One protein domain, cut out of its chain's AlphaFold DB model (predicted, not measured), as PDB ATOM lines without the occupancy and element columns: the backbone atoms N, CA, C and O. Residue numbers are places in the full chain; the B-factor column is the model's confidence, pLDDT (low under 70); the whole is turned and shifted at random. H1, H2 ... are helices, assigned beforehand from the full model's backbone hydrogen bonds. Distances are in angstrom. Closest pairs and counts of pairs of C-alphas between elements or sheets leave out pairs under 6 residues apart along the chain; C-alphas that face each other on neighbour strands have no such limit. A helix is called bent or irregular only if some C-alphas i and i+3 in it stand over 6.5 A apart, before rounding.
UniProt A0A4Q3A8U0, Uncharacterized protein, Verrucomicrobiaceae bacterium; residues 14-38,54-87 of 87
ATOM      1  N   ILE A  14     -42.392   9.214 -34.071       80.44
ATOM      2  CA  ILE A  14     -42.343   7.993 -34.876       80.44
ATOM      3  C   ILE A  14     -43.700   7.266 -34.897       80.44
ATOM      4  O   ILE A  14     -44.130   6.835 -35.958       80.44
ATOM      5  N   GLU A  15     -44.410   7.165 -33.765       82.62
ATOM      6  CA  GLU A  15     -45.713   6.472 -33.679       82.62
ATOM      7  C   GLU A  15     -46.780   7.179 -34.528       82.62
ATOM      8  O   GLU A  15     -47.590   6.542 -35.210       82.62
ATOM      9  N   LEU A  16     -46.745   8.515 -34.522       83.81
ATOM     10  CA  LEU A  16     -47.621   9.340 -35.346       83.81
ATOM     11  C   LEU A  16     -47.251   9.221 -36.830       83.81
ATOM     12  O   LEU A  16     -48.140   9.057 -37.661       83.81
ATOM     13  N   ALA A  17     -45.955   9.248 -37.160       85.38
ATOM     14  CA  ALA A  17     -45.479   9.072 -38.532       85.38
ATOM     15  C   ALA A  17     -45.855   7.697 -39.107       85.38
ATOM     16  O   ALA A  17     -46.290   7.611 -40.254       85.38
ATOM     17  N   LEU A  18     -45.759   6.632 -38.305       84.06
ATOM     18  CA  LEU A  18     -46.208   5.289 -38.678       84.06
ATOM     19  C   LEU A  18     -47.714   5.269 -38.962       84.06
ATOM     20  O   LEU A  18     -48.135   4.821 -40.023       84.06
ATOM     21  N   SER A  19     -48.520   5.820 -38.053       86.62
ATOM     22  CA  SER A  19     -49.982   5.850 -38.205       86.62
ATOM     23  C   SER A  19     -50.427   6.622 -39.452       86.62
ATOM     24  O   SER A  19     -51.302   6.168 -40.187       86.62
ATOM     25  N   LEU A  20     -49.808   7.777 -39.718       87.69
ATOM     26  CA  LEU A  20     -50.161   8.630 -40.859       87.69
ATOM     27  C   LEU A  20     -49.685   8.067 -42.201       87.69
ATOM     28  O   LEU A  20     -50.310   8.335 -43.223       87.69
ATOM     29  N   SER A  21     -48.595   7.297 -42.214       92.31
ATOM     30  CA  SER A  21     -48.025   6.726 -43.442       92.31
ATOM     31  C   SER A  21     -48.601   5.352 -43.802       92.31
ATOM     32  O   SER A  21     -48.431   4.889 -44.931       92.31
ATOM     33  N   PHE A  22     -49.336   4.719 -42.885       93.62
ATOM     34  CA  PHE A  22     -49.957   3.416 -43.107       93.62
ATOM     35  C   PHE A  22     -51.082   3.461 -44.153       93.62
ATOM     36  O   PHE A  22     -51.071   2.680 -45.101       93.62
ATOM     37  N   LEU A  23     -52.036   4.396 -44.022       94.94
ATOM     38  CA  LEU A  23     -53.169   4.511 -44.955       94.94
ATOM     39  C   LEU A  23     -52.733   4.845 -46.395       94.94
ATOM     40  O   LEU A  23     -53.183   4.154 -47.309       94.94
ATOM     41  N   PRO A  24     -51.840   5.830 -46.635       95.94
ATOM     42  CA  PRO A  24     -51.290   6.062 -47.969       95.94
ATOM     43  C   PRO A  24     -50.532   4.849 -48.515       95.94
ATOM     44  O   PRO A  24     -50.643   4.552 -49.702       95.94
ATOM     45  N   GLY A  25     -49.805   4.124 -47.657       97.12
ATOM     46  CA  GLY A  25     -49.117   2.894 -48.048       97.12
ATOM     47  C   GLY A  25     -50.083   1.819 -48.528       97.12
ATOM     48  O   GLY A  25     -49.877   1.247 -49.597       97.12
ATOM     49  N   LEU A  26     -51.166   1.577 -47.785       97.06
ATOM     50  CA  LEU A  26     -52.208   0.631 -48.190       97.06
ATOM     51  C   LEU A  26     -52.885   1.050 -49.496       97.06
ATOM     52  O   LEU A  26     -53.097   0.211 -50.369       97.06
ATOM     53  N   ALA A  27     -53.197   2.339 -49.646       97.94
ATOM     54  CA  ALA A  27     -53.787   2.862 -50.873       97.94
ATOM     55  C   ALA A  27     -52.857   2.642 -52.079       97.94
ATOM     56  O   ALA A  27     -53.312   2.193 -53.131       97.94
ATOM     57  N   MET A  28     -51.553   2.892 -51.918       98.06
ATOM     58  CA  MET A  28     -50.570   2.676 -52.979       98.06
ATOM     59  C   MET A  28     -50.392   1.188 -53.314       98.06
ATOM     60  O   MET A  28     -50.298   0.823 -54.488       98.06
ATOM     61  N   ALA A  29     -50.382   0.319 -52.304       98.19
ATOM     62  CA  ALA A  29     -50.327  -1.126 -52.497       98.19
ATOM     63  C   ALA A  29     -51.535  -1.625 -53.296       98.19
ATOM     64  O   ALA A  29     -51.367  -2.286 -54.315       98.19
ATOM     65  N   ALA A  30     -52.749  -1.234 -52.898       98.19
ATOM     66  CA  ALA A  30     -53.967  -1.599 -53.615       98.19
ATOM     67  C   ALA A  30     -53.959  -1.077 -55.060       98.19
ATOM     68  O   ALA A  30     -54.292  -1.818 -55.985       98.19
ATOM     69  N   LEU A  31     -53.530   0.174 -55.269       98.38
ATOM     70  CA  LEU A  31     -53.443   0.777 -56.600       98.38
ATOM     71  C   LEU A  31     -52.450   0.038 -57.504       98.38
ATOM     72  O   LEU A  31     -52.761  -0.234 -58.661       98.38
ATOM     73  N   THR A  32     -51.267  -0.302 -56.991       97.88
ATOM     74  CA  THR A  32     -50.241  -1.022 -57.766       97.88
ATOM     75  C   THR A  32     -50.629  -2.464 -58.043       97.88
ATOM     76  O   THR A  32     -50.453  -2.922 -59.168       97.88
ATOM     77  N   MET A  33     -51.236  -3.155 -57.077       98.00
ATOM     78  CA  MET A  33     -51.787  -4.498 -57.272       98.00
ATOM     79  C   MET A  33     -52.900  -4.503 -58.324       98.00
ATOM     80  O   MET A  33     -52.926  -5.394 -59.171       98.00
ATOM     81  N   TRP A  34     -53.787  -3.501 -58.311       98.19
ATOM     82  CA  TRP A  34     -54.816  -3.322 -59.337       98.19
ATOM     83  C   TRP A  34     -54.202  -3.020 -60.707       98.19
ATOM     84  O   TRP A  34     -54.582  -3.630 -61.704       98.19
ATOM     85  N   ALA A  35     -53.232  -2.108 -60.777       97.88
ATOM     86  CA  ALA A  35     -52.576  -1.764 -62.034       97.88
ATOM     87  C   ALA A  35     -51.862  -2.980 -62.639       97.88
ATOM     88  O   ALA A  35     -52.049  -3.258 -63.822       97.88
ATOM     89  N   ALA A  36     -51.113  -3.727 -61.824       96.81
ATOM     90  CA  ALA A  36     -50.402  -4.929 -62.238       96.81
ATOM     91  C   ALA A  36     -51.367  -6.024 -62.712       96.81
ATOM     92  O   ALA A  36     -51.157  -6.595 -63.777       96.81
ATOM     93  N   TRP A  37     -52.474  -6.236 -61.991       97.31
ATOM     94  CA  TRP A  37     -53.529  -7.167 -62.400       97.31
ATOM     95  C   TRP A  37     -54.073  -6.849 -63.799       97.31
ATOM     96  O   TRP A  37     -54.199  -7.734 -64.637       97.31
ATOM     97  N   ASN A  38     -54.344  -5.573 -64.090       97.50
ATOM     98  CA  ASN A  38     -54.863  -5.165 -65.401       97.50
ATOM     99  C   ASN A  38     -53.798  -5.152 -66.515       97.50
ATOM    100  O   ASN A  38     -54.155  -5.253 -67.686       97.50
ATOM    101  N   TRP A  54     -49.833 -15.706 -56.333       96.69
ATOM    102  CA  TRP A  54     -50.087 -14.877 -55.159       96.69
ATOM    103  C   TRP A  54     -48.816 -14.259 -54.588       96.69
ATOM    104  O   TRP A  54     -48.860 -13.125 -54.113       96.69
ATOM    105  N   ALA A  55     -47.694 -14.984 -54.609       96.81
ATOM    106  CA  ALA A  55     -46.450 -14.498 -54.027       96.81
ATOM    107  C   ALA A  55     -45.948 -13.284 -54.809       96.81
ATOM    108  O   ALA A  55     -45.656 -12.249 -54.206       96.81
ATOM    109  N   HIS A  56     -45.936 -13.378 -56.138       95.81
ATOM    110  CA  HIS A  56     -45.565 -12.268 -57.006       95.81
ATOM    111  C   HIS A  56     -46.542 -11.089 -56.854       95.81
ATOM    112  O   HIS A  56     -46.113  -9.953 -56.627       95.81
ATOM    113  N   TRP A  57     -47.854 -11.342 -56.868       96.81
ATOM    114  CA  TRP A  57     -48.859 -10.284 -56.729       96.81
ATOM    115  C   TRP A  57     -48.763  -9.532 -55.391       96.81
ATOM    116  O   TRP A  57     -48.778  -8.296 -55.359       96.81
ATOM    117  N   PHE A  58     -48.598 -10.257 -54.278       97.31
ATOM    118  CA  PHE A  58     -48.388  -9.644 -52.965       97.31
ATOM    119  C   PHE A  58     -47.036  -8.941 -52.857       97.31
ATOM    120  O   PHE A  58     -46.950  -7.918 -52.177       97.31
ATOM    121  N   PHE A  59     -45.994  -9.436 -53.529       97.94
ATOM    122  CA  PHE A  59     -44.687  -8.780 -53.543       97.94
ATOM    123  C   PHE A  59     -44.753  -7.401 -54.211       97.94
ATOM    124  O   PHE A  59     -44.210  -6.432 -53.672       97.94
ATOM    125  N   ILE A  60     -45.493  -7.276 -55.320       97.12
ATOM    126  CA  ILE A  60     -45.737  -5.987 -55.984       97.12
ATOM    127  C   ILE A  60     -46.380  -5.003 -55.000       97.12
ATOM    128  O   ILE A  60     -45.806  -3.945 -54.734       97.12
ATOM    129  N   GLY A  61     -47.517  -5.359 -54.398       97.56
ATOM    130  CA  GLY A  61     -48.204  -4.475 -53.449       97.56
ATOM    131  C   GLY A  61     -47.378  -4.159 -52.201       97.56
ATOM    132  O   GLY A  61     -47.286  -3.005 -51.783       97.56
ATOM    133  N   GLY A  62     -46.736  -5.176 -51.626       97.50
ATOM    134  CA  GLY A  62     -45.911  -5.054 -50.426       97.50
ATOM    135  C   GLY A  62     -44.695  -4.149 -50.625       97.50
ATOM    136  O   GLY A  62     -44.366  -3.368 -49.731       97.50
ATOM    137  N   SER A  63     -44.066  -4.190 -51.803       97.25
ATOM    138  CA  SER A  63     -42.936  -3.311 -52.123       97.25
ATOM    139  C   SER A  63     -43.344  -1.833 -52.113       97.25
ATOM    140  O   SER A  63     -42.686  -1.012 -51.471       97.25
ATOM    141  N   TRP A  64     -44.486  -1.493 -52.717       96.81
ATOM    142  CA  TRP A  64     -45.000  -0.123 -52.738       96.81
ATOM    143  C   TRP A  64     -45.561   0.330 -51.392       96.81
ATOM    144  O   TRP A  64     -45.338   1.481 -51.007       96.81
ATOM    145  N   PHE A  65     -46.208  -0.566 -50.637       97.00
ATOM    146  CA  PHE A  65     -46.565  -0.307 -49.239       97.00
ATOM    147  C   PHE A  65     -45.326   0.095 -48.438       97.00
ATOM    148  O   PHE A  65     -45.311   1.141 -47.788       97.00
ATOM    149  N   PHE A  66     -44.266  -0.713 -48.518       94.81
ATOM    150  CA  PHE A  66     -43.038  -0.475 -47.774       94.81
ATOM    151  C   PHE A  66     -42.392   0.852 -48.165       94.81
ATOM    152  O   PHE A  66     -42.047   1.635 -47.286       94.81
ATOM    153  N   VAL A  67     -42.273   1.151 -49.459       94.19
ATOM    154  CA  VAL A  67     -41.708   2.422 -49.938       94.19
ATOM    155  C   VAL A  67     -42.484   3.615 -49.371       94.19
ATOM    156  O   VAL A  67     -41.885   4.530 -48.804       94.19
ATOM    157  N   VAL A  68     -43.815   3.595 -49.461       94.19
ATOM    158  CA  VAL A  68     -44.655   4.726 -49.036       94.19
ATOM    159  C   VAL A  68     -44.742   4.853 -47.514       94.19
ATOM    160  O   VAL A  68     -44.777   5.972 -47.002       94.19
ATOM    161  N   SER A  69     -44.740   3.744 -46.772       93.19
ATOM    162  CA  SER A  69     -44.842   3.772 -45.310       93.19
ATOM    163  C   SER A  69     -43.490   3.926 -44.604       93.19
ATOM    164  O   SER A  69     -43.390   4.649 -43.614       93.19
ATOM    165  N   ALA A  70     -42.422   3.297 -45.099       90.69
ATOM    166  CA  ALA A  70     -41.121   3.302 -44.429       90.69
ATOM    167  C   ALA A  70     -40.339   4.600 -44.660       90.69
ATOM    168  O   ALA A  70     -39.719   5.105 -43.722       90.69
ATOM    169  N   ILE A  71     -40.374   5.184 -45.864       89.81
ATOM    170  CA  ILE A  71     -39.587   6.391 -46.173       89.81
ATOM    171  C   ILE A  71     -39.936   7.570 -45.246       89.81
ATOM    172  O   ILE A  71     -39.011   8.138 -44.660       89.81
ATOM    173  N   PRO A  72     -41.215   7.937 -45.024       87.31
ATOM    174  CA  PRO A  72     -41.560   9.028 -44.111       87.31
ATOM    175  C   PRO A  72     -41.069   8.782 -42.683       87.31
ATOM    176  O   PRO A  72     -40.586   9.701 -42.021       87.31
ATOM    177  N   VAL A  73     -41.146   7.534 -42.217       88.69
ATOM    178  CA  VAL A  73     -40.671   7.143 -40.886       88.69
ATOM    179  C   VAL A  73     -39.158   7.309 -40.791       88.69
ATOM    180  O   VAL A  73     -38.679   7.925 -39.839       88.69
ATOM    181  N   LEU A  74     -38.407   6.837 -41.789       90.56
ATOM    182  CA  LEU A  74     -36.954   6.998 -41.848       90.56
ATOM    183  C   LEU A  74     -36.546   8.476 -41.865       90.56
ATOM    184  O   LEU A  74     -35.627   8.863 -41.143       90.56
ATOM    185  N   VAL A  75     -37.265   9.317 -42.614       90.12
ATOM    186  CA  VAL A  75     -37.038  10.771 -42.642       90.12
ATOM    187  C   VAL A  75     -37.289  11.391 -41.268       90.12
ATOM    188  O   VAL A  75     -36.438  12.123 -40.763       90.12
ATOM    189  N   VAL A  76     -38.416  11.077 -40.620       89.25
ATOM    190  CA  VAL A  76     -38.740  11.593 -39.278       89.25
ATOM    191  C   VAL A  76     -37.697  11.154 -38.249       89.25
ATOM    192  O   VAL A  76     -37.266  11.971 -37.433       89.25
ATOM    193  N   VAL A  77     -37.250   9.897 -38.303       89.44
ATOM    194  CA  VAL A  77     -36.191   9.370 -37.431       89.44
ATOM    195  C   VAL A  77     -34.875  10.110 -37.668       89.44
ATOM    196  O   VAL A  77     -34.274  10.594 -36.707       89.44
ATOM    197  N   ALA A  78     -34.445  10.261 -38.921       90.81
ATOM    198  CA  ALA A  78     -33.200  10.946 -39.266       90.81
ATOM    199  C   ALA A  78     -33.208  12.416 -38.819       90.81
ATOM    200  O   ALA A  78     -32.252  12.879 -38.191       90.81
ATOM    201  N   LEU A  79     -34.308  13.136 -39.067       90.75
ATOM    202  CA  LEU A  79     -34.485  14.519 -38.617       90.75
ATOM    203  C   LEU A  79     -34.450  14.617 -37.093       90.75
ATOM    204  O   LEU A  79     -33.787  15.495 -36.543       90.75
ATOM    205  N   TRP A  80     -35.128  13.709 -36.395       87.62
ATOM    206  CA  TRP A  80     -35.159  13.706 -34.938       87.62
ATOM    207  C   TRP A  80     -33.783  13.431 -34.318       87.62
ATOM    208  O   TRP A  80     -33.394  14.132 -33.380       87.62
ATOM    209  N   ILE A  81     -33.026  12.469 -34.860       88.69
ATOM    210  CA  ILE A  81     -31.643  12.194 -34.443       88.69
ATOM    211  C   ILE A  81     -30.769  13.427 -34.699       88.69
ATOM    212  O   ILE A  81     -30.088  13.892 -33.785       88.69
ATOM    213  N   GLY A  82     -30.834  14.002 -35.903       90.38
ATOM    214  CA  GLY A  82     -30.046  15.180 -36.272       90.38
ATOM    215  C   GLY A  82     -30.350  16.409 -35.409       90.38
ATOM    216  O   GLY A  82     -29.434  17.124 -35.012       90.38
ATOM    217  N   LEU A  83     -31.619  16.638 -35.062       88.81
ATOM    218  CA  LEU A  83     -32.030  17.722 -34.164       88.81
ATOM    219  C   LEU A  83     -31.561  17.504 -32.720       88.81
ATOM    220  O   LEU A  83     -31.277  18.480 -32.027       88.81
ATOM    221  N   ARG A  84     -31.489  16.251 -32.255       85.69
ATOM    222  CA  ARG A  84     -30.965  15.921 -30.920       85.69
ATOM    223  C   ARG A  84     -29.450  16.036 -30.838       85.69
ATOM    224  O   ARG A  84     -28.971  16.537 -29.837       85.69
ATOM    225  N   ALA A  85     -28.722  15.629 -31.874       88.31
ATOM    226  CA  ALA A  85     -27.263  15.735 -31.914       88.31
ATOM    227  C   ALA A  85     -26.752  17.192 -31.918       88.31
ATOM    228  O   ALA A  85     -25.576  17.432 -31.675       88.31
ATOM    229  N   ARG A  86     -27.628  18.162 -32.223       84.62
ATOM    230  CA  ARG A  86     -27.326  19.603 -32.235       84.62
ATOM    231  C   ARG A  86     -27.656  20.330 -30.921       84.62
ATOM    232  O   ARG A  86     -27.466  21.542 -30.867       84.62
ATOM    233  N   ARG A  87     -28.210  19.640 -29.920       66.56
ATOM    234  CA  ARG A  87     -28.506  20.189 -28.585       66.56
ATOM    235  C   ARG A  87     -27.476  19.707 -27.582       66.56
ATOM    236  O   ARG A  87     -27.186  20.503 -26.670       66.56
TER     237      ARG A  87
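AT A GLANCE: This is residues 14 to 38 and 54 to 87 of the 87 residues of an uncharacterized protein of Verrucomicrobiaceae bacterium (UniProt A0A4Q3A8U0). A long helix, H2, and a shorter one, H1, lie side by side and run opposite ways as a two-helix rod, and the far end of H2 sticks out with residues 81 to 87. Both helices have a kink. The printed part has 59 residues with two named helices, H1 then H2, and no named strand; the class is all helix. It is loose, with a radius of gyration of the C-alphas of 14.5 A, and spans 52 by 17 by 14 A.

IN THESE COORDINATES: H2, residues 54 to 85, is 44.7 A long, from C-alpha 54 at (-50.087, -14.877, -55.159) to C-alpha 85 at (-27.263, 15.735, -31.914), with a kink of 29 degrees near residue 65. It is neither bent nor irregular, but only just: C-alphas 69 and 72 are 6.3 A apart. H1, residues 14 to 38, is 35.5 A long and begins at C-alpha 14 at (-42.343, 7.993, -34.876). It has a kink of 32 degrees near residue 21 and is only just irregular, with C-alphas 20 and 23 6.54 A apart.

HOW THE PARTS SIT: H2 and H1 touch, with 46 pairs of C-alphas within 8 A; the closest C-alphas, those of Gly 61 and Ala 29, are 4.1 A apart. They run opposite ways at a shallow tilt of 27 degrees. O i to N i+4 pairs are within hydrogen-bond range in 26 of 28 cases in H2 and 19 of 21 in H1.

THE WHOLE: The two C-alphas farthest apart, those of Asn 38 and Arg 87, are 51.9 A apart. Residues 39 to 53 are not printed; across this cut, C-alphas 38 and 54 are 14.9 A apart. Mean pLDDT of the printed part is 92.5, and residue 87 is under 70.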